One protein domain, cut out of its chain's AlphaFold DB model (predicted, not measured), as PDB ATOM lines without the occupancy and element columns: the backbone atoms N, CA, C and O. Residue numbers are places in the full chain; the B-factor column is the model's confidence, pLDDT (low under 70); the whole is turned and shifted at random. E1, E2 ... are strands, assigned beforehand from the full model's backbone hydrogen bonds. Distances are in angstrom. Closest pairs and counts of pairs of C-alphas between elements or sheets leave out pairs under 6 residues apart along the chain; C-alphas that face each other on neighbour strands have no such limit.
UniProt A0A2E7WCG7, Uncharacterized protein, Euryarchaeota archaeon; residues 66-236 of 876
ATOM      1  N   LYS A  66      94.318  88.835  69.579       91.31
ATOM      2  CA  LYS A  66      93.184  88.449  68.739       91.31
ATOM      3  C   LYS A  66      93.667  87.678  67.512       91.31
ATOM      4  O   LYS A  66      94.692  88.023  66.920       91.31
ATOM      5  N   ALA A  67      92.901  86.667  67.117       91.88
ATOM      6  CA  ALA A  67      93.132  85.927  65.886       91.88
ATOM      7  C   ALA A  67      92.588  86.708  64.683       91.88
ATOM      8  O   ALA A  67      91.430  87.123  64.688       91.88
ATOM      9  N   THR A  68      93.406  86.906  63.654       90.81
ATOM     10  CA  THR A  68      92.981  87.440  62.346       90.81
ATOM     11  C   THR A  68      92.587  86.327  61.381       90.81
ATOM     12  O   THR A  68      91.711  86.517  60.540       90.81
ATOM     13  N   GLU A  69      93.222  85.162  61.510       91.44
ATOM     14  CA  GLU A  69      93.013  83.996  60.653       91.44
ATOM     15  C   GLU A  69      93.087  82.707  61.479       91.44
ATOM     16  O   GLU A  69      93.784  82.646  62.496       91.44
ATOM     17  N   ALA A  70      92.417  81.657  61.012       92.12
ATOM     18  CA  ALA A  70      92.390  80.345  61.641       92.12
ATOM     19  C   ALA A  70      92.396  79.205  60.609       92.12
ATOM     20  O   ALA A  70      92.030  79.381  59.447       92.12
ATOM     21  N   ARG A  71      92.766  78.007  61.053       91.69
ATOM     22  CA  ARG A  71      92.486  76.742  60.373       91.69
ATOM     23  C   ARG A  71      92.044  75.715  61.404       91.69
ATOM     24  O   ARG A  71      92.706  75.557  62.428       91.69
ATOM     25  N   TYR A  72      90.966  75.002  61.100       90.94
ATOM     26  CA  TYR A  72      90.467  73.890  61.907       90.94
ATOM     27  C   TYR A  72      90.373  72.661  61.014       90.94
ATOM     28  O   TYR A  72      89.723  72.708  59.973       90.94
ATOM     29  N   GLU A  73      91.054  71.582  61.378       87.94
ATOM     30  CA  GLU A  73      91.136  70.365  60.569       87.94
ATOM     31  C   GLU A  73      91.083  69.156  61.502       87.94
ATOM     32  O   GLU A  73      91.984  68.965  62.318       87.94
ATOM     33  N   ASN A  74      90.017  68.358  61.428       83.38
ATOM     34  CA  ASN A  74      89.914  67.120  62.194       83.38
ATOM     35  C   ASN A  74      90.429  65.926  61.389       83.38
ATOM     36  O   ASN A  74      90.443  65.919  60.160       83.38
ATOM     37  N   ASN A  75      90.872  64.899  62.103       79.00
ATOM     38  CA  ASN A  75      91.307  63.628  61.536       79.00
ATOM     39  C   ASN A  75      91.244  62.548  62.633       79.00
ATOM     40  O   ASN A  75      91.051  62.859  63.811       79.00
ATOM     41  N   VAL A  76      91.402  61.273  62.278       76.25
ATOM     42  CA  VAL A  76      91.346  60.151  63.224       76.25
ATOM     43  C   VAL A  76      92.677  59.418  63.287       76.25
ATOM     44  O   VAL A  76      93.195  58.914  62.292       76.25
ATOM     45  N   SER A  77      93.211  59.290  64.501       76.31
ATOM     46  CA  SER A  77      94.286  58.351  64.797       76.31
ATOM     47  C   SER A  77      93.678  56.992  65.140       76.31
ATOM     48  O   SER A  77      92.876  56.883  66.067       76.31
ATOM     49  N   ILE A  78      94.044  55.944  64.401       76.12
ATOM     50  CA  ILE A  78      93.657  54.572  64.747       76.12
ATOM     51  C   ILE A  78      94.658  54.055  65.775       76.12
ATOM     52  O   ILE A  78      95.842  53.901  65.472       76.12
ATOM     53  N   ILE A  79      94.182  53.789  66.990       77.69
ATOM     54  CA  ILE A  79      95.015  53.368  68.116       77.69
ATOM     55  C   ILE A  79      94.608  51.987  68.624       77.69
ATOM     56  O   ILE A  79      93.426  51.642  68.714       77.69
ATOM     57  N   VAL A  80      95.609  51.190  68.992       79.94
ATOM     58  CA  VAL A  80      95.400  49.881  69.613       79.94
ATOM     59  C   VAL A  80      94.783  50.081  71.001       79.94
ATOM     60  O   VAL A  80      95.244  50.890  71.809       79.94
ATOM     61  N   ALA A  81      93.685  49.378  71.260       77.50
ATOM     62  CA  ALA A  81      92.980  49.355  72.537       77.50
ATOM     63  C   ALA A  81      93.388  48.142  73.382       77.50
ATOM     64  O   ALA A  81      93.564  48.279  74.590       77.50
ATOM     65  N   SER A  82      93.584  46.980  72.754       81.69
ATOM     66  CA  SER A  82      94.204  45.805  73.373       81.69
ATOM     67  C   SER A  82      94.688  44.806  72.322       81.69
ATOM     68  O   SER A  82      94.211  44.789  71.187       81.69
ATOM     69  N   GLU A  83      95.621  43.944  72.717       86.62
ATOM     70  CA  GLU A  83      96.097  42.810  71.925       86.62
ATOM     71  C   GLU A  83      95.995  41.529  72.754       86.62
ATOM     72  O   GLU A  83      96.200  41.544  73.971       86.62
ATOM     73  N   THR A  84      95.675  40.416  72.096       85.06
ATOM     74  CA  THR A  84      95.842  39.072  72.661       85.06
ATOM     75  C   THR A  84      96.972  38.366  71.926       85.06
ATOM     76  O   THR A  84      97.146  38.556  70.722       85.06
ATOM     77  N   PHE A  85      97.747  37.560  72.650       86.94
ATOM     78  CA  PHE A  85      98.954  36.912  72.141       86.94
ATOM     79  C   PHE A  85      98.859  35.394  72.290       86.94
ATOM     80  O   PHE A  85      98.237  34.894  73.231       86.94
ATOM     81  N   ASP A  86      99.496  34.657  71.383       85.81
ATOM     82  CA  ASP A  86      99.717  33.223  71.544       85.81
ATOM     83  C   ASP A  86     100.912  32.917  72.470       85.81
ATOM     84  O   ASP A  86     101.604  33.806  72.970       85.81
ATOM     85  N   GLN A  87     101.179  31.628  72.689       85.06
ATOM     86  CA  GLN A  87     102.284  31.163  73.541       85.06
ATOM     87  C   GLN A  87     103.688  31.437  72.956       85.06
ATOM     88  O   GLN A  87     104.679  31.196  73.641       85.06
ATOM     89  N   SER A  88     103.784  31.931  71.716       82.75
ATOM     90  CA  SER A  88     105.028  32.370  71.068       82.75
ATOM     91  C   SER A  88     105.217  33.895  71.077       82.75
ATOM     92  O   SER A  88     106.290  34.371  70.711       82.75
ATOM     93  N   GLY A  89     104.208  34.657  71.517       81.31
ATOM     94  CA  GLY A  89     104.201  36.122  71.479       81.31
ATOM     95  C   GLY A  89     103.672  36.718  70.169       81.31
ATOM     96  O   GLY A  89     103.847  37.912  69.939       81.31
ATOM     97  N   THR A  90     103.017  35.926  69.314       82.69
ATOM     98  CA  THR A  90     102.372  36.413  68.083       82.69
ATOM     99  C   THR A  90     100.981  36.967  68.401       82.69
ATOM    100  O   THR A  90     100.243  36.354  69.172       82.69
ATOM    101  N   VAL A  91     100.594  38.107  67.813       79.94
ATOM    102  CA  VAL A  91      99.263  38.712  68.024       79.94
ATOM    103  C   VAL A  91      98.174  37.837  67.386       79.94
ATOM    104  O   VAL A  91      98.158  37.627  66.175       79.94
ATOM    105  N   LEU A  92      97.241  37.344  68.203       80.25
ATOM    106  CA  LEU A  92      96.076  36.556  67.781       80.25
ATOM    107  C   LEU A  92      94.872  37.433  67.430       80.25
ATOM    108  O   LEU A  92      94.126  37.129  66.499       80.25
ATOM    109  N   SER A  93      94.665  38.518  68.176       75.12
ATOM    110  CA  SER A  93      93.622  39.506  67.898       75.12
ATOM    111  C   SER A  93      94.043  40.884  68.384       75.12
ATOM    112  O   SER A  93      94.618  41.009  69.464       75.12
ATOM    113  N   GLN A  94      93.664  41.918  67.641       76.06
ATOM    114  CA  GLN A  94      93.945  43.313  67.959       76.06
ATOM    115  C   GLN A  94      92.617  44.076  68.006       76.06
ATOM    116  O   GLN A  94      91.930  44.189  66.993       76.06
ATOM    117  N   ALA A  95      92.235  44.576  69.179       73.75
ATOM    118  CA  ALA A  95      91.142  45.531  69.302       73.75
ATOM    119  C   ALA A  95      91.703  46.931  69.038       73.75
ATOM    120  O   ALA A  95      92.666  47.349  69.682       73.75
ATOM    121  N   VAL A  96      91.094  47.665  68.112       74.00
ATOM    122  CA  VAL A  96      91.444  49.051  67.775       74.00
ATOM    123  C   VAL A  96      90.265  49.975  68.046       74.00
ATOM    124  O   VAL A  96      89.111  49.559  67.969       74.00
ATOM    125  N   ARG A  97      90.557  51.241  68.346       74.19
ATOM    126  CA  ARG A  97      89.566  52.321  68.411       74.19
ATOM    127  C   ARG A  97      90.066  53.531  67.633       74.19
ATOM    128  O   ARG A  97      91.273  53.760  67.549       74.19
ATOM    129  N   GLY A  98      89.140  54.293  67.067       74.06
ATOM    130  CA  GLY A  98      89.452  55.571  66.448       74.06
ATOM    131  C   GLY A  98      89.486  56.635  67.534       74.06
ATOM    132  O   GLY A  98      88.587  56.688  68.370       74.06
ATOM    133  N   GLN A  99      90.520  57.463  67.536       78.12
ATOM    134  CA  GLN A  99      90.566  58.678  68.330       78.12
ATOM    135  C   GLN A  99      90.568  59.871  67.379       78.12
ATOM    136  O   GLN A  99      91.565  60.133  66.703       78.12
ATOM    137  N   GLU A 100      89.436  60.566  67.316       78.56
ATOM    138  CA  GLU A 100      89.336  61.849  66.628       78.56
ATOM    139  C   GLU A 100      90.198  62.895  67.346       78.56
ATOM    140  O   GLU A 100      90.308  62.913  68.575       78.56
ATOM    141  N   PHE A 101      90.847  63.742  66.560       83.00
ATOM    142  CA  PHE A 101      91.578  64.908  67.026       83.00
ATOM    143  C   PHE A 101      91.340  66.070  66.068       83.00
ATOM    144  O   PHE A 101      91.036  65.856  64.897       83.00
ATOM    145  N   VAL A 102      91.528  67.294  66.557       87.19
ATOM    146  CA  VAL A 102      91.557  68.502  65.722       87.19
ATOM    147  C   VAL A 102      92.947  69.118  65.785       87.19
ATOM    148  O   VAL A 102      93.471  69.360  66.874       87.19
ATOM    149  N   ASP A 103      93.529  69.392  64.622       89.81
ATOM    150  CA  ASP A 103      94.636  70.325  64.473       89.81
ATOM    151  C   ASP A 103      94.072  71.741  64.318       89.81
ATOM    152  O   ASP A 103      93.353  72.054  63.365       89.81
ATOM    153  N   ILE A 104      94.398  72.596  65.283       92.44
ATOM    154  CA  ILE A 104      94.018  74.009  65.312       92.44
ATOM    155  C   ILE A 104      95.234  74.836  64.948       92.44
ATOM    156  O   ILE A 104      96.313  74.627  65.507       92.44
ATOM    157  N   LYS A 105      95.050  75.803  64.050       92.75
ATOM    158  CA  LYS A 105      96.071  76.784  63.687       92.75
ATOM    159  C   LYS A 105      95.483  78.187  63.758       92.75
ATOM    160  O   LYS A 105      94.357  78.389  63.318       92.75
ATOM    161  N   LEU A 106      96.216  79.145  64.318       94.06
ATOM    162  CA  LEU A 106      95.772  80.537  64.481       94.06
ATOM    163  C   LEU A 106      96.877  81.503  64.051       94.06
ATOM    164  O   LEU A 106      98.049  81.264  64.342       94.06
ATOM    165  N   CYS A 107      96.501  82.598  63.393       92.81
ATOM    166  CA  CYS A 107      97.356  83.752  63.123       92.81
ATOM    167  C   CYS A 107      96.931  84.885  64.066       92.81
ATOM    168  O   CYS A 107      95.755  85.250  64.093       92.81
ATOM    169  N   LEU A 108      97.860  85.387  64.878       93.56
ATOM    170  CA  LEU A 108      97.600  86.220  66.052       93.56
ATOM    171  C   LEU A 108      98.383  87.532  65.956       93.56
ATOM    172  O   LEU A 108      99.608  87.517  65.816       93.56
ATOM    173  N   VAL A 109      97.702  88.667  66.087       92.44
ATOM    174  CA  VAL A 109      98.352  89.988  66.093       92.44
ATOM    175  C   VAL A 109      98.816  90.327  67.511       92.44
ATOM    176  O   VAL A 109      97.992  90.410  68.421       92.44
ATOM    177  N   ILE A 110     100.129  90.516  67.697       94.25
ATOM    178  CA  ILE A 110     100.732  90.811  69.008       94.25
ATOM    179  C   ILE A 110     100.841  92.318  69.252       94.25
ATOM    180  O   ILE A 110     100.436  92.791  70.311       94.25
ATOM    181  N   SER A 111     101.413  93.061  68.299       95.06
ATOM    182  CA  SER A 111     101.655  94.504  68.414       95.06
ATOM    183  C   SER A 111     101.859  95.149  67.043       95.06
ATOM    184  O   SER A 111     102.374  94.508  66.129       95.06
ATOM    185  N   GLU A 112     101.572  96.442  66.926       92.56
ATOM    186  CA  GLU A 112     102.238  97.305  65.948       92.56
ATOM    187  C   GLU A 112     103.750  97.375  66.264       92.56
ATOM    188  O   GLU A 112     104.149  97.382  67.433       92.56
ATOM    189  N   GLY A 113     104.585  97.459  65.229       91.75
ATOM    190  CA  GLY A 113     106.032  97.637  65.323       91.75
ATOM    191  C   GLY A 113     106.837  96.342  65.477       91.75
ATOM    192  O   GLY A 113     106.324  95.286  65.855       91.75
ATOM    193  N   ASP A 114     108.130  96.442  65.162       92.88
ATOM    194  CA  ASP A 114     109.103  95.352  65.270       92.88
ATOM    195  C   ASP A 114     109.380  95.036  66.747       92.88
ATOM    196  O   ASP A 114     109.723  95.928  67.521       92.88
ATOM    197  N   MET A 115     109.258  93.771  67.146       93.50
ATOM    198  CA  MET A 115     109.520  93.295  68.509       93.50
ATOM    199  C   MET A 115     110.744  92.376  68.549       93.50
ATOM    200  O   MET A 115     111.202  91.858  67.531       93.50
ATOM    201  N   ASN A 116     111.294  92.133  69.738       92.69
ATOM    202  CA  ASN A 116     112.191  90.985  69.904       92.69
ATOM    203  C   ASN A 116     111.381  89.671  69.826       92.69
ATOM    204  O   ASN A 116     110.168  89.688  70.067       92.69
ATOM    205  N   PRO A 117     112.015  88.524  69.522       91.75
ATOM    206  CA  PRO A 117     111.338  87.239  69.614       91.75
ATOM    207  C   PRO A 117     110.848  86.967  71.042       91.75
ATOM    208  O   PRO A 117     111.578  87.141  72.024       91.75
ATOM    209  N   LEU A 118     109.597  86.531  71.155       93.38
ATOM    210  CA  LEU A 118     109.011  86.015  72.389       93.38
ATOM    211  C   LEU A 118     109.677  84.683  72.761       93.38
ATOM    212  O   LEU A 118     110.303  84.033  71.919       93.38
ATOM    213  N   LYS A 119     109.556  84.252  74.021       92.06
ATOM    214  CA  LYS A 119     110.069  82.943  74.451       92.06
ATOM    215  C   LYS A 119     108.972  81.888  74.403       92.06
ATOM    216  O   LYS A 119     107.820  82.158  74.728       92.06
ATOM    217  N   LEU A 120     109.335  80.655  74.060       91.00
ATOM    218  CA  LEU A 120     108.402  79.531  73.963       91.00
ATOM    219  C   LEU A 120     107.698  79.221  75.302       91.00
ATOM    220  O   LEU A 120     106.536  78.825  75.304       91.00
ATOM    221  N   ASN A 121     108.373  79.458  76.431       89.75
ATOM    222  CA  ASN A 121     107.816  79.342  77.783       89.75
ATOM    223  C   ASN A 121     107.101  80.607  78.302       89.75
ATOM    224  O   ASN A 121     106.671  80.622  79.457       89.75
ATOM    225  N   ASP A 122     106.964  81.642  77.471       91.94
ATOM    226  CA  ASP A 122     106.119  82.819  77.704       91.94
ATOM    227  C   ASP A 122     104.812  82.763  76.884       91.94
ATOM    228  O   ASP A 122     104.015  83.697  76.946       91.94
ATOM    229  N   MET A 123     104.580  81.681  76.129       92.38
ATOM    230  CA  MET A 123     103.358  81.447  75.354       92.38
ATOM    231  C   MET A 123     102.422  80.463  76.064       92.38
ATOM    232  O   MET A 123     102.865  79.452  76.618       92.38
ATOM    233  N   PHE A 124     101.118  80.736  76.008       90.56
ATOM    234  CA  PHE A 124     100.081  79.976  76.706       90.56
ATOM    235  C   PHE A 124      98.898  79.666  75.783       90.56
ATOM    236  O   PHE A 124      98.512  80.499  74.963       90.56
ATOM    237  N   PHE A 125      98.289  78.493  75.960       91.12
ATOM    238  CA  PHE A 125      97.008  78.109  75.362       91.12
ATOM    239  C   PHE A 125      96.055  77.661  76.474       91.12
ATOM    240  O   PHE A 125      96.129  76.527  76.981       91.12
ATOM    241  N   GLY A 126      95.198  78.597  76.884       87.50
ATOM    242  CA  GLY A 126      94.563  78.570  78.190       87.50
ATOM    243  C   GLY A 126      95.576  78.770  79.317       87.50
ATOM    244  O   GLY A 126      96.536  79.528  79.199       87.50
ATOM    245  N   GLU A 127      95.410  78.012  80.397       85.00
ATOM    246  CA  GLU A 127      96.325  78.029  81.547       85.00
ATOM    247  C   GLU A 127      97.652  77.293  81.281       85.00
ATOM    248  O   GLU A 127      98.588  77.424  82.060       85.00
ATOM    249  N   CYS A 128      97.775  76.554  80.173       86.81
ATOM    250  CA  CYS A 128      98.896  75.649  79.894       86.81
ATOM    251  C   CYS A 128      99.922  76.236  78.909       86.81
ATOM    252  O   CYS A 128      99.556  76.738  77.844       86.81
ATOM    253  N   LYS A 129     101.216  76.047  79.177       89.38
ATOM    254  CA  LYS A 129     102.324  76.296  78.239       89.38
ATOM    255  C   LYS A 129     102.437  75.127  77.256       89.38
ATOM    256  O   LYS A 129     103.103  74.132  77.544       89.38
ATOM    257  N   ARG A 130     101.759  75.199  76.107       90.44
ATOM    258  CA  ARG A 130     101.670  74.100  75.119       90.44
ATOM    259  C   ARG A 130     101.374  74.604  73.706       90.44
ATOM    260  O   ARG A 130     100.795  75.669  73.546       90.44
ATOM    261  N   GLY A 131     101.702  73.788  72.704       90.62
ATOM    262  CA  GLY A 131     101.520  74.103  71.281       90.62
ATOM    263  C   GLY A 131     102.818  74.540  70.600       90.62
ATOM    264  O   GLY A 131     103.805  74.865  71.259       90.62
ATOM    265  N   THR A 132     102.822  74.520  69.275       91.94
ATOM    266  CA  THR A 132     103.924  75.007  68.440       91.94
ATOM    267  C   THR A 132     103.669  76.469  68.099       91.94
ATOM    268  O   THR A 132     102.540  76.834  67.776       91.94
ATOM    269  N   TYR A 133     104.707  77.302  68.150       93.69
ATOM    270  CA  TYR A 133     104.602  78.730  67.859       93.69
ATOM    271  C   TYR A 133     105.744  79.197  66.950       93.69
ATOM    272  O   TYR A 133     106.857  78.675  67.032       93.69
ATOM    273  N   ALA A 134     105.479  80.213  66.130       90.81
ATOM    274  CA  ALA A 134     106.476  80.942  65.341       90.81
ATOM    275  C   ALA A 134     106.090  82.425  65.245       90.81
ATOM    276  O   ALA A 134     104.899  82.738  65.272       90.81
ATOM    277  N   GLN A 135     107.068  83.322  65.114       92.06
ATOM    278  CA  GLN A 135     106.867  84.777  65.116       92.06
ATOM    279  C   GLN A 135     107.417  85.415  63.839       92.06
ATOM    280  O   GLN A 135     108.483  85.042  63.361       92.06
ATOM    281  N   THR A 136     106.719  86.417  63.312       90.44
ATOM    282  CA  THR A 136     107.152  87.203  62.152       90.44
ATOM    283  C   THR A 136     106.874  88.694  62.349       90.44
ATOM    284  O   THR A 136     106.111  89.098  63.226       90.44
ATOM    285  N   TYR A 137     107.511  89.516  61.516       91.00
ATOM    286  CA  TYR A 137     107.311  90.963  61.438       91.00
ATOM    287  C   TYR A 137     107.312  91.412  59.964       91.00
ATOM    288  O   TYR A 137     107.993  90.783  59.138       91.00
ATOM    289  N   ASP A 138     106.520  92.443  59.645       89.56
ATOM    290  CA  ASP A 138     106.156  92.920  58.292       89.56
ATOM    291  C   ASP A 138     105.504  91.849  57.388       89.56
ATOM    292  O   ASP A 138     105.451  91.988  56.165       89.56
ATOM    293  N   ARG A 139     105.035  90.731  57.962       85.69
ATOM    294  CA  ARG A 139     104.431  89.606  57.226       85.69
ATOM    295  C   ARG A 139     103.626  88.681  58.139       85.69
ATOM    296  O   ARG A 139     103.879  88.603  59.342       85.69
ATOM    297  N   ARG A 140     102.720  87.919  57.523       86.00
ATOM    298  CA  ARG A 140     101.945  86.830  58.136       86.00
ATOM    299  C   ARG A 140     102.849  85.776  58.791       86.00
ATOM    300  O   ARG A 140     103.849  85.379  58.198       86.00
ATOM    301  N   ALA A 141     102.442  85.260  59.950       84.00
ATOM    302  CA  ALA A 141     103.064  84.089  60.562       84.00
ATOM    303  C   ALA A 141     102.355  82.790  60.130       84.00
ATOM    304  O   ALA A 141     101.127  82.732  60.071       84.00
ATOM    305  N   GLY A 142     103.122  81.721  59.902       77.88
ATOM    306  CA  GLY A 142     102.600  80.387  59.572       77.88
ATOM    307  C   GLY A 142     102.419  80.120  58.071       77.88
ATOM    308  O   GLY A 142     102.183  81.024  57.269       77.88
ATOM    309  N   THR A 143     102.534  78.845  57.688       81.88
ATOM    310  CA  THR A 143     102.624  78.368  56.289       81.88
ATOM    311  C   THR A 143     101.375  77.623  55.797       81.88
ATOM    312  O   THR A 143     101.384  76.998  54.740       81.88
ATOM    313  N   TRP A 144     100.289  77.662  56.567       83.38
ATOM    314  CA  TRP A 144      99.014  77.001  56.276       83.38
ATOM    315  C   TRP A 144      97.996  77.974  55.667       83.38
ATOM    316  O   TRP A 144      97.928  79.132  56.077       83.38
ATOM    317  N   VAL A 145      97.160  77.487  54.746       85.00
ATOM    318  CA  VAL A 145      96.004  78.235  54.217       85.00
ATOM    319  C   VAL A 145      94.877  78.250  55.266       85.00
ATOM    320  O   VAL A 145      94.578  77.173  55.806       85.00
ATOM    321  N   PRO A 146      94.261  79.412  55.571       89.56
ATOM    322  CA  PRO A 146      93.084  79.500  56.438       89.56
ATOM    323  C   PRO A 146      91.895  78.688  55.928       89.56
ATOM    324  O   PRO A 146      91.774  78.439  54.730       89.56
ATOM    325  N   GLY A 147      91.000  78.306  56.835       89.12
ATOM    326  CA  GLY A 147      89.746  77.642  56.479       89.12
ATOM    327  C   GLY A 147      89.291  76.599  57.492       89.12
ATOM    328  O   GLY A 147      90.083  76.049  58.260       89.12
ATOM    329  N   ASN A 148      87.995  76.317  57.465       88.75
ATOM    330  CA  ASN A 148      87.400  75.213  58.196       88.75
ATOM    331  C   ASN A 148      87.418  73.975  57.282       88.75
ATOM    332  O   ASN A 148      86.815  73.981  56.213       88.75
ATOM    333  N   PHE A 149      88.170  72.947  57.673       86.56
ATOM    334  CA  PHE A 149      88.355  71.704  56.922       86.56
ATOM    335  C   PHE A 149      87.757  70.491  57.652       86.56
ATOM    336  O   PHE A 149      88.183  69.360  57.419       86.56
ATOM    337  N   ILE A 150      86.797  70.723  58.550       83.69
ATOM    338  CA  ILE A 150      86.154  69.667  59.330       83.69
ATOM    339  C   ILE A 150      85.415  68.685  58.406       83.69
ATOM    340  O   ILE A 150      84.757  69.074  57.448       83.69
ATOM    341  N   ASP A 151      85.569  67.394  58.694       74.31
ATOM    342  CA  ASP A 151      84.981  66.232  58.017       74.31
ATOM    343  C   ASP A 151      85.394  66.003  56.549       74.31
ATOM    344  O   ASP A 151      84.966  65.027  55.931       74.31
ATOM    345  N   ASN A 152      86.352  66.775  56.023       66.31
ATOM    346  CA  ASN A 152      86.918  66.589  54.676       66.31
ATOM    347  C   ASN A 152      87.699  65.268  54.465       66.31
ATOM    348  O   ASN A 152      88.135  64.986  53.349       66.31
ATOM    349  N   TYR A 153      87.870  64.434  55.497       62.59
ATOM    350  CA  TYR A 153      88.366  63.058  55.344       62.59
ATOM    351  C   TYR A 153      87.289  62.056  54.884       62.59
ATOM    352  O   TYR A 153      87.629  60.924  54.513       62.59
ATOM    353  N   LEU A 154      85.999  62.419  54.935       64.44
ATOM    354  CA  LEU A 154      84.894  61.524  54.588       64.44
ATOM    355  C   LEU A 154      84.906  61.215  53.087       64.44
ATOM    356  O   LEU A 154      84.663  62.073  52.246       64.44
ATOM    357  N   THR A 155      85.152  59.949  52.740       66.31
ATOM    358  CA  THR A 155      85.256  59.502  51.340       66.31
ATOM    359  C   THR A 155      83.879  59.347  50.671       66.31
ATOM    360  O   THR A 155      83.789  59.241  49.448       66.31
ATOM    361  N   GLY A 156      82.792  59.343  51.450       62.53
ATOM    362  CA  GLY A 156      81.418  59.403  50.947       62.53
ATOM    363  C   GLY A 156      80.361  58.996  51.978       62.53
ATOM    364  O   GLY A 156      80.670  58.424  53.026       62.53
ATOM    365  N   SER A 157      79.093  59.264  51.664       60.38
ATOM    366  CA  SER A 157      77.932  58.792  52.425       60.38
ATOM    367  C   SER A 157      77.285  57.582  51.743       60.38
ATOM    368  O   SER A 157      77.239  57.494  50.515       60.38
ATOM    369  N   ILE A 158      76.791  56.624  52.535       63.34
ATOM    370  CA  ILE A 158      76.184  55.387  52.020       63.34
ATOM    371  C   ILE A 158      74.735  55.280  52.495       63.34
ATOM    372  O   ILE A 158      74.445  55.134  53.683       63.34
ATOM    373  N   THR A 159      73.807  55.300  51.537       51.03
ATOM    374  CA  THR A 159      72.359  55.168  51.770       51.03
ATOM    375  C   THR A 159      71.952  53.696  51.934       51.03
ATOM    376  O   THR A 159      71.132  53.173  51.181       51.03
ATOM    377  N   GLY A 160      72.553  53.001  52.901       57.50
ATOM    378  CA  GLY A 160      72.284  51.593  53.197       57.50
ATOM    379  C   GLY A 160      73.199  51.018  54.282       57.50
ATOM    380  O   GLY A 160      74.222  51.604  54.624       57.50
ATOM    381  N   SER A 161      72.841  49.847  54.807       53.72
ATOM    382  CA  SER A 161      73.538  49.170  55.914       53.72
ATOM    383  C   SER A 161      74.721  48.282  55.489       53.72
ATOM    384  O   SER A 161      75.238  47.510  56.296       53.72
ATOM    385  N   SER A 162      75.156  48.363  54.228       56.78
ATOM    386  CA  SER A 162      76.218  47.529  53.650       56.78
ATOM    387  C   SER A 162      77.445  48.353  53.254       56.78
ATOM    388  O   SER A 162      77.368  49.184  52.349       56.78
ATOM    389  N   LEU A 163      78.581  48.079  53.897       59.44
ATOM    390  CA  LEU A 163      79.884  48.679  53.584       59.44
ATOM    391  C   LEU A 163      80.459  48.161  52.246       59.44
ATOM    392  O   LEU A 163      80.173  47.024  51.855       59.44
ATOM    393  N   PRO A 164      81.287  48.955  51.539       61.97
ATOM    394  CA  PRO A 164      81.847  48.568  50.249       61.97
ATOM    395  C   PRO A 164      82.989  47.559  50.430       61.97
ATOM    396  O   PRO A 164      83.991  47.825  51.090       61.97
ATOM    397  N   THR A 165      82.861  46.395  49.793       60.00
ATOM    398  CA  THR A 165      83.786  45.252  49.933       60.00
ATOM    399  C   THR A 165      85.165  45.450  49.289       60.00
ATOM    400  O   THR A 165      86.017  44.570  49.381       60.00
ATOM    401  N   THR A 166      85.395  46.594  48.643       61.66
ATOM    402  CA  THR A 166      86.637  46.969  47.946       61.66
ATOM    403  C   THR A 166      87.324  48.205  48.542       61.66
ATOM    404  O   THR A 166      88.220  48.768  47.911       61.66
ATOM    405  N   ALA A 167      86.929  48.636  49.746       62.06
ATOM    406  CA  ALA A 167      87.580  49.736  50.457       62.06
ATOM    407  C   ALA A 167      89.087  49.481  50.671       62.06
ATOM    408  O   ALA A 167      89.515  48.359  50.951       62.06
ATOM    409  N   GLN A 168      89.897  50.537  50.598       65.75
ATOM    410  CA  GLN A 168      91.313  50.499  50.992       65.75
ATOM    411  C   GLN A 168      91.471  50.866  52.474       65.75
ATOM    412  O   GLN A 168      90.594  51.520  53.044       65.75
ATOM    413  N   SER A 169      92.559  50.427  53.116       63.44
ATOM    414  CA  SER A 169      92.883  50.842  54.490       63.44
ATOM    415  C   SER A 169      92.991  52.369  54.565       63.44
ATOM    416  O   SER A 169      93.629  52.978  53.708       63.44
ATOM    417  N   GLY A 170      92.357  52.984  55.562       61.44
ATOM    418  CA  GLY A 170      92.308  54.436  55.742       61.44
ATOM    419  C   GLY A 170      91.157  55.157  55.029       61.44
ATOM    420  O   GLY A 170      90.985  56.347  55.269       61.44
ATOM    421  N   GLN A 171      90.339  54.487  54.203       71.56
ATOM    422  CA  GLN A 171      89.094  55.106  53.717       71.56
ATOM    423  C   GLN A 171      88.038  55.191  54.825       71.56
ATOM    424  O   GLN A 171      87.984  54.336  55.716       71.56
ATOM    425  N   SER A 172      87.190  56.219  54.755       71.69
ATOM    426  CA  SER A 172      86.136  56.471  55.738       71.69
ATOM    427  C   SER A 172      84.795  56.778  55.075       71.69
ATOM    428  O   SER A 172      84.740  57.389  54.006       71.69
ATOM    429  N   TYR A 173      83.702  56.353  55.708       71.75
ATOM    430  CA  TYR A 173      82.346  56.541  55.194       71.75
ATOM    431  C   TYR A 173      81.389  56.982  56.297       71.75
ATOM    432  O   TYR A 173      81.521  56.570  57.452       71.75
ATOM    433  N   TYR A 174      80.373  57.756  55.916       70.75
ATOM    434  CA  TYR A 174      79.226  58.029  56.775       70.75
ATOM    435  C   TYR A 174      78.107  57.013  56.509       70.75
ATOM    436  O   TYR A 174      77.546  56.964  55.408       70.75
ATOM    437  N   LEU A 175      77.773  56.207  57.518       70.00
ATOM    438  CA  LEU A 175      76.660  55.260  57.487       70.00
ATOM    439  C   LEU A 175      75.450  55.841  58.220       70.00
ATOM    440  O   LEU A 175      75.535  56.178  59.400       70.00
ATOM    441  N   LYS A 176      74.305  55.893  57.535       56.16
ATOM    442  CA  LYS A 176      73.094  56.598  57.990       56.16
ATOM    443  C   LYS A 176      72.621  56.247  59.411       56.16
ATOM    444  O   LYS A 176      72.128  57.132  60.101       56.16
ATOM    445  N   ASP A 177      72.795  54.994  59.829       61.91
ATOM    446  CA  ASP A 177      72.296  54.462  61.107       61.91
ATOM    447  C   ASP A 177      73.428  53.999  62.059       61.91
ATOM    448  O   ASP A 177      73.158  53.357  63.072       61.91
ATOM    449  N   ILE A 178      74.700  54.265  61.716       63.94
ATOM    450  CA  ILE A 178      75.903  53.796  62.453       63.94
ATOM    451  C   ILE A 178      76.927  54.930  62.696       63.94
ATOM    452  O   ILE A 178      77.746  54.828  63.606       63.94
ATOM    453  N   GLY A 179      76.882  56.029  61.933       66.38
ATOM    454  CA  GLY A 179      77.805  57.162  62.061       66.38
ATOM    455  C   GLY A 179      79.071  57.016  61.210       66.38
ATOM    456  O   GLY A 179      79.037  56.443  60.117       66.38
ATOM    457  N   LYS A 180      80.190  57.571  61.693       74.31
ATOM    458  CA  LYS A 180      81.482  57.585  60.988       74.31
ATOM    459  C   LYS A 180      82.203  56.244  61.152       74.31
ATOM    460  O   LYS A 180      82.489  55.822  62.273       74.31
ATOM    461  N   VAL A 181      82.525  55.591  60.035       73.38
ATOM    462  CA  VAL A 181      83.237  54.303  60.004       73.38
ATOM    463  C   VAL A 181      84.530  54.428  59.210       73.38
ATOM    464  O   VAL A 181      84.508  54.801  58.038       73.38
ATOM    465  N   TYR A 182      85.644  54.043  59.828       72.94
ATOM    466  CA  TYR A 182      86.968  53.959  59.217       72.94
ATOM    467  C   TYR A 182      87.307  52.501  58.928       72.94
ATOM    468  O   TYR A 182      87.076  51.612  59.754       72.94
ATOM    469  N   HIS A 183      87.873  52.250  57.754       74.62
ATOM    470  CA  HIS A 183      88.347  50.933  57.364       74.62
ATOM    471  C   HIS A 183      89.827  50.764  57.730       74.62
ATOM    472  O   HIS A 183      90.664  51.593  57.372       74.62
ATOM    473  N   TYR A 184      90.156  49.681  58.432       70.25
ATOM    474  CA  TYR A 184      91.492  49.416  58.957       70.25
ATOM    475  C   TYR A 184      92.015  48.049  58.513       70.25
ATOM    476  O   TYR A 184      91.353  47.027  58.682       70.25
ATOM    477  N   GLN A 185      93.243  48.030  57.999       69.69
ATOM    478  CA  GLN A 185      94.017  46.815  57.750       69.69
ATOM    479  C   GLN A 185      95.290  46.856  58.591       69.69
ATOM    480  O   GLN A 185      96.048  47.827  58.530       69.69
ATOM    481  N   THR A 186      95.540  45.785  59.342       64.19
ATOM    482  CA  THR A 186      96.766  45.597  60.127       64.19
ATOM    483  C   THR A 186      97.630  44.502  59.512       64.19
ATOM    484  O   THR A 186      97.123  43.496  59.022       64.19
ATOM    485  N   ALA A 187      98.950  44.682  59.555       65.50
ATOM    486  CA  ALA A 187      99.904  43.622  59.229       65.50
ATOM    487  C   ALA A 187     100.224  42.728  60.445       65.50
ATOM    488  O   ALA A 187     100.833  41.673  60.273       65.50
ATOM    489  N   ALA A 188      99.824  43.132  61.660       65.38
ATOM    490  CA  ALA A 188     100.113  42.400  62.896       65.38
ATOM    491  C   ALA A 188      99.238  41.145  63.067       65.38
ATOM    492  O   ALA A 188      99.653  40.189  63.714       65.38
ATOM    493  N   VAL A 189      98.050  41.133  62.448       65.75
ATOM    494  CA  VAL A 189      97.140  39.981  62.372       65.75
ATOM    495  C   VAL A 189      96.888  39.687  60.894       65.75
ATOM    496  O   VAL A 189      96.393  40.552  60.171       65.75
ATOM    497  N   GLN A 190      97.242  38.486  60.420       59.66
ATOM    498  CA  GLN A 190      97.207  38.163  58.986       59.66
ATOM    499  C   GLN A 190      95.829  38.417  58.355       59.66
ATOM    500  O   GLN A 190      94.844  37.770  58.704       59.66
ATOM    501  N   ASN A 191      95.799  39.312  57.363       57.34
ATOM    502  CA  ASN A 191      94.626  39.653  56.551       57.34
ATOM    503  C   ASN A 191      93.401  40.145  57.352       57.34
ATOM    504  O   ASN A 191      92.272  40.024  56.873       57.34
ATOM    505  N   TYR A 192      93.592  40.704  58.554       60.97
ATOM    506  CA  TYR A 192      92.475  41.235  59.336       60.97
ATOM    507  C   TYR A 192      91.946  42.553  58.746       60.97
ATOM    508  O   TYR A 192      92.653  43.562  58.698       60.97
ATOM    509  N   LEU A 193      90.681  42.519  58.321       59.78
ATOM    510  CA  LEU A 193      89.886  43.664  57.884       59.78
ATOM    511  C   LEU A 193      89.016  44.117  59.062       59.78
ATOM    512  O   LEU A 193      88.044  43.447  59.415       59.78
ATOM    513  N   GLY A 194      89.389  45.230  59.688       64.50
ATOM    514  CA  GLY A 194      88.667  45.834  60.801       64.50
ATOM    515  C   GLY A 194      87.824  47.029  60.361       64.50
ATOM    516  O   GLY A 194      88.244  47.828  59.522       64.50
ATOM    517  N   PHE A 195      86.658  47.189  60.983       67.25
ATOM    518  CA  PHE A 195      85.897  48.436  60.942       67.25
ATOM    519  C   PHE A 195      85.994  49.120  62.296       67.25
ATOM    520  O   PHE A 195      85.858  48.476  63.337       67.25
ATOM    521  N   VAL A 196      86.238  50.423  62.268       69.94
ATOM    522  CA  VAL A 196      86.432  51.241  63.458       69.94
ATOM    523  C   VAL A 196      85.410  52.365  63.417       69.94
ATOM    524  O   VAL A 196      85.474  53.228  62.546       69.94
ATOM    525  N   THR A 197      84.453  52.350  64.336       66.25
ATOM    526  CA  THR A 197      83.568  53.493  64.576       66.25
ATOM    527  C   THR A 197      84.295  54.533  65.424       66.25
ATOM    528  O   THR A 197      85.020  54.171  66.355       66.25
ATOM    529  N   THR A 198      84.064  55.814  65.150       66.31
ATOM    530  CA  THR A 198      84.200  56.859  66.173       66.31
ATOM    531  C   THR A 198      82.814  57.336  66.563       66.31
ATOM    532  O   THR A 198      81.924  57.411  65.712       66.31
ATOM    533  N   ASP A 199      82.640  57.710  67.827       62.22
ATOM    534  CA  ASP A 199      81.516  58.559  68.200       62.22
ATOM    535  C   ASP A 199      81.622  59.845  67.368       62.22
ATOM    536  O   ASP A 199      82.679  60.477  67.320       62.22
ATOM    537  N   HIS A 200      80.569  60.194  66.627       59.22
ATOM    538  CA  HIS A 200      80.571  61.418  65.833       59.22
ATOM    539  C   HIS A 200      80.392  62.602  66.775       59.22
ATOM    540  O   HIS A 200      79.279  62.881  67.217       59.22
ATOM    541  N   VAL A 201      81.479  63.322  67.048       64.69
ATOM    542  CA  VAL A 201      81.367  64.635  67.679       64.69
ATOM    543  C   VAL A 201      80.987  65.655  66.611       64.69
ATOM    544  O   VAL A 201      81.520  65.634  65.499       64.69
ATOM    545  N   ILE A 202      80.026  66.510  66.944       65.25
ATOM    546  CA  ILE A 202      79.638  67.673  66.150       65.25
ATOM    547  C   ILE A 202      80.474  68.852  66.642       65.25
ATOM    548  O   ILE A 202      80.538  69.129  67.841       65.25
ATOM    549  N   HIS A 203      81.155  69.525  65.718       71.25
ATOM    550  CA  HIS A 203      82.185  70.498  66.059       71.25
ATOM    551  C   HIS A 203      81.719  71.934  65.802       71.25
ATOM    552  O   HIS A 203      81.580  72.352  64.658       71.25
ATOM    553  N   ASN A 204      81.555  72.722  66.866       78.25
ATOM    554  CA  ASN A 204      81.102  74.120  66.792       78.25
ATOM    555  C   ASN A 204      82.225  75.112  66.399       78.25
ATOM    556  O   ASN A 204      82.364  76.167  67.020       78.25
ATOM    557  N   PHE A 205      83.061  74.769  65.413       84.25
ATOM    558  CA  PHE A 205      84.122  75.657  64.915       84.25
ATOM    559  C   PHE A 205      83.554  76.821  64.080       84.25
ATOM    560  O   PHE A 205      82.494  76.676  63.474       84.25
ATOM    561  N   PRO A 206      84.256  77.968  63.990       84.25
ATOM    562  CA  PRO A 206      83.856  79.076  63.128       84.25
ATOM    563  C   PRO A 206      83.779  78.661  61.654       84.25
ATOM    564  O   PRO A 206      84.705  78.049  61.122       84.25
ATOM    565  N   GLU A 207      82.701  79.050  60.977       80.62
ATOM    566  CA  GLU A 207      82.566  78.928  59.518       80.62
ATOM    567  C   GLU A 207      83.571  79.874  58.835       80.62
ATOM    568  O   GLU A 207      84.453  79.448  58.088       80.62
ATOM    569  N   TYR A 208      83.532  81.165  59.192       83.88
ATOM    570  CA  TYR A 208      84.513  82.144  58.728       83.88
ATOM    571  C   TYR A 208      85.818  82.072  59.532       83.88
ATOM    572  O   TYR A 208      85.867  82.411  60.714       83.88
ATOM    573  N   CYS A 209      86.900  81.688  58.852       85.19
ATOM    574  CA  CYS A 209      88.234  81.514  59.430       85.19
ATOM    575  C   CYS A 209      89.230  82.632  59.060       85.19
ATOM    576  O   CYS A 209      90.439  82.447  59.189       85.19
ATOM    577  N   GLY A 210      88.747  83.787  58.594       81.88
ATOM    578  CA  GLY A 210      89.605  84.840  58.047       81.88
ATOM    579  C   GLY A 210      90.120  84.530  56.637       81.88
ATOM    580  O   GLY A 210      89.901  83.456  56.081       81.88
ATOM    581  N   THR A 211      90.827  85.499  56.062       71.75
ATOM    582  CA  THR A 211      91.507  85.403  54.761       71.75
ATOM    583  C   THR A 211      92.945  85.885  54.918       71.75
ATOM    584  O   THR A 211      93.194  86.754  55.752       71.75
ATOM    585  N   SER A 212      93.877  85.375  54.111       69.56
ATOM    586  CA  SER A 212      95.303  85.736  54.174       69.56
ATOM    587  C   SER A 212      95.529  87.250  54.065       69.56
ATOM    588  O   SER A 212      95.301  87.836  53.005       69.56
ATOM    589  N   GLY A 213      95.967  87.875  55.160       70.94
ATOM    590  CA  GLY A 213      96.152  89.325  55.261       70.94
ATOM    591  C   GLY A 213      97.559  89.826  54.911       70.94
ATOM    592  O   GLY A 213      98.531  89.069  54.903       70.94
ATOM    593  N   SER A 214      97.669  91.140  54.692       78.12
ATOM    594  CA  SER A 214      98.938  91.872  54.812       78.12
ATOM    595  C   SER A 214      99.129  92.337  56.259       78.12
ATOM    596  O   SER A 214      98.156  92.689  56.925       78.12
ATOM    597  N   TYR A 215     100.376  92.345  56.734       86.75
ATOM    598  CA  TYR A 215     100.750  92.624  58.128       86.75
ATOM    599  C   TYR A 215     101.928  93.615  58.200       86.75
ATOM    600  O   TYR A 215     102.903  93.401  58.918       86.75
ATOM    601  N   ASP A 216     101.852  94.677  57.396       87.69
ATOM    602  CA  ASP A 216     102.847  95.754  57.324       87.69
ATOM    603  C   ASP A 216     102.984  96.495  58.667       87.69
ATOM    604  O   ASP A 216     101.979  96.892  59.264       87.69
ATOM    605  N   ASN A 217     104.215  96.671  59.159       89.50
ATOM    606  CA  ASN A 217     104.532  97.302  60.443       89.50
ATOM    607  C   ASN A 217     103.812  96.637  61.648       89.50
ATOM    608  O   ASN A 217     103.489  97.289  62.639       89.50
ATOM    609  N   ILE A 218     103.585  95.315  61.599       90.94
ATOM    610  CA  ILE A 218     102.945  94.516  62.665       90.94
ATOM    611  C   ILE A 218     103.798  93.284  63.018       90.94
ATOM    612  O   ILE A 218     104.279  92.572  62.136       90.94
ATOM    613  N   THR A 219     103.943  92.997  64.317       94.06
ATOM    614  CA  THR A 219     104.453  91.712  64.827       94.06
ATOM    615  C   THR A 219     103.308  90.708  64.982       94.06
ATOM    616  O   THR A 219     102.308  90.966  65.663       94.06
ATOM    617  N   VAL A 220     103.486  89.530  64.383       92.88
ATOM    618  CA  VAL A 220     102.486  88.462  64.266       92.88
ATOM    619  C   VAL A 220     103.048  87.160  64.837       92.88
ATOM    620  O   VAL A 220     104.236  86.870  64.691       92.88
ATOM    621  N   VAL A 221     102.200  86.347  65.464       94.44
ATOM    622  CA  VAL A 221     102.536  84.992  65.921       94.44
ATOM    623  C   VAL A 221     101.573  83.986  65.307       94.44
ATOM    624  O   VAL A 221     100.367  84.205  65.271       94.44
ATOM    625  N   SER A 222     102.104  82.856  64.855       93.31
ATOM    626  CA  SER A 222     101.304  81.678  64.528       93.31
ATOM    627  C   SER A 222     101.327  80.697  65.691       93.31
ATOM    628  O   SER A 222     102.365  80.520  66.330       93.31
ATOM    629  N   PHE A 223     100.188  80.066  65.942       94.88
ATOM    630  CA  PHE A 223     100.012  78.961  66.880       94.88
ATOM    631  C   PHE A 223      99.525  77.734  66.114       94.88
ATOM    632  O   PHE A 223      98.665  77.870  65.246       94.88
ATOM    633  N   GLU A 224     100.034  76.549  66.453       93.75
ATOM    634  CA  GLU A 224      99.514  75.259  65.995       93.75
ATOM    635  C   GLU A 224      99.446  74.250  67.154       93.75
ATOM    636  O   GLU A 224     100.428  74.058  67.877       93.75
ATOM    637  N   HIS A 225      98.319  73.557  67.332       92.06
ATOM    638  CA  HIS A 225      98.182  72.525  68.365       92.06
ATOM    639  C   HIS A 225      97.179  71.428  67.988       92.06
ATOM    640  O   HIS A 225      96.122  71.706  67.427       92.06
ATOM    641  N   ARG A 226      97.509  70.182  68.356       90.06
ATOM    642  CA  ARG A 226      96.648  69.005  68.200       90.06
ATOM    643  C   ARG A 226      95.880  68.723  69.482       90.06
ATOM    644  O   ARG A 226      96.488  68.553  70.540       90.06
ATOM    645  N   ILE A 227      94.562  68.611  69.376       86.94
ATOM    646  CA  ILE A 227      93.650  68.466  70.509       86.94
ATOM    647  C   ILE A 227      92.864  67.160  70.393       86.94
ATOM    648  O   ILE A 227      92.142  66.942  69.427       86.94
ATOM    649  N   PHE A 228      93.013  66.309  71.412       79.62
ATOM    650  CA  PHE A 228      92.395  64.978  71.518       79.62
ATOM    651  C   PHE A 228      91.194  64.916  72.483       79.62
ATOM    652  O   PHE A 228      90.559  63.871  72.598       79.62
ATOM    653  N   ASN A 229      90.911  66.006  73.207       70.31
ATOM    654  CA  ASN A 229      89.650  66.212  73.918       70.31
ATOM    655  C   ASN A 229      89.138  67.624  73.609       70.31
ATOM    656  O   ASN A 229      89.845  68.605  73.840       70.31
ATOM    657  N   LEU A 230      87.928  67.705  73.069       68.56
ATOM    658  CA  LEU A 230      87.403  68.878  72.374       68.56
ATOM    659  C   LEU A 230      86.866  69.957  73.328       68.56
ATOM    660  O   LEU A 230      86.742  71.105  72.914       68.56
ATOM    661  N   ASP A 231      86.666  69.637  74.612       69.19
ATOM    662  CA  ASP A 231      86.161  70.539  75.669       69.19
ATOM    663  C   ASP A 231      86.931  71.868  75.825       69.19
ATOM    664  O   ASP A 231      86.477  72.776  76.516       69.19
ATOM    665  N   ASN A 232      88.128  71.972  75.243       77.56
ATOM    666  CA  ASN A 232      89.038  73.111  75.372       77.56
ATOM    667  C   ASN A 232      89.637  73.534  74.016       77.56
ATOM    668  O   ASN A 232      90.776  73.997  73.965       77.56
ATOM    669  N   TRP A 233      88.920  73.341  72.900       83.00
ATOM    670  CA  TRP A 233      89.433  73.700  71.569       83.00
ATOM    671  C   TRP A 233      89.603  75.214  71.377       83.00
ATOM    672  O   TRP A 233      90.520  75.652  70.688       83.00
ATOM    673  N   ASN A 234      88.737  76.013  72.002       86.00
ATOM    674  CA  ASN A 234      88.611  77.449  71.761       86.00
ATOM    675  C   ASN A 234      89.342  78.334  72.777       86.00
ATOM    676  O   ASN A 234      89.063  79.527  72.790       86.00
ATOM    677  N   LEU A 235      90.214  77.806  73.645       89.88
ATOM    678  CA  LEU A 235      90.826  78.635  74.692       89.88
ATOM    679  C   LEU A 235      91.673  79.775  74.108       89.88
ATOM    680  O   LEU A 235      92.383  79.606  73.116       89.88
ATOM    681  N   GLN A 236      91.619  80.932  74.757       92.12
ATOM    682  CA  GLN A 236      92.408  82.102  74.402       92.12
ATOM    683  C   GLN A 236      93.915  81.793  74.478       92.12
ATOM    684  O   GLN A 236      94.423  81.164  75.412       92.12
TER     685      GLN A 236
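What this domain is: This is residues 66 to 236 of the 876 residues of an uncharacterized protein of Euryarchaeota archaeon (UniProt A0A2E7WCG7). A long, bent two-strand ribbon, E1 and E2, runs the length of the domain; E8 and E4 widen it at one end, and the small sheet E5, E6, E7 packs crosswise on one face nearer the other end. This is a loose sandwich, two sheets only partly face to face. The 171 printed residues hold eight named strands, E1 to E8 in chain order, no named helix, and 80 residues in strands, under half; the class is all strand. Both sheets, E1-E2-E8-E4 and E5-E6-E7, are antiparallel. The whole is loose, radius of gyration of the C-alphas 20.7 A, spanning 64 by 42 by 25 A.

Where its parts are: E1, residues 66 to 85, spans 52.0 A from C-alpha 66 at (93.184, 88.449, 68.739); E2, 91 to 112, spans 58.7 A. E8, 218 to 227, spans 28.7 A and ends at (93.650, 68.466, 70.509); E4 is 132 to 137, E3 123 to 125. E5 is 172 to 175, E6 179 to 186, E7 192 to 198.

How they stand to each other: Hairpin E1 and E2 has N 77 and O 99 at 2.9 A; E1 bends by 84 degrees at residue 69, E2 by 53 degrees at 95. E2 and E8 have N 106 and O 223 at 2.9 A, E8 and E4 N 222 and O 134 at 2.8 A. E5, E6, E7 form a meander, each strand antiparallel to the one before, with N 173 and O 181 at 2.9 A and N 184 and O 194 at 2.9 A. The sheets' strands stand at 63 degrees; the closest C-alphas of E2 and E7, Gly 98 and Thr 198, are 5.4 A apart. E3 pairs with no named strand.

The domain as a whole: C-alphas 87 and 217 are farthest apart, 67.5 A. The printed part has no cut. E4 to E5 and E7 to E8 are long links. Confidence is under 70 in 44 residues, among them 152 to 170 and 185 to 202.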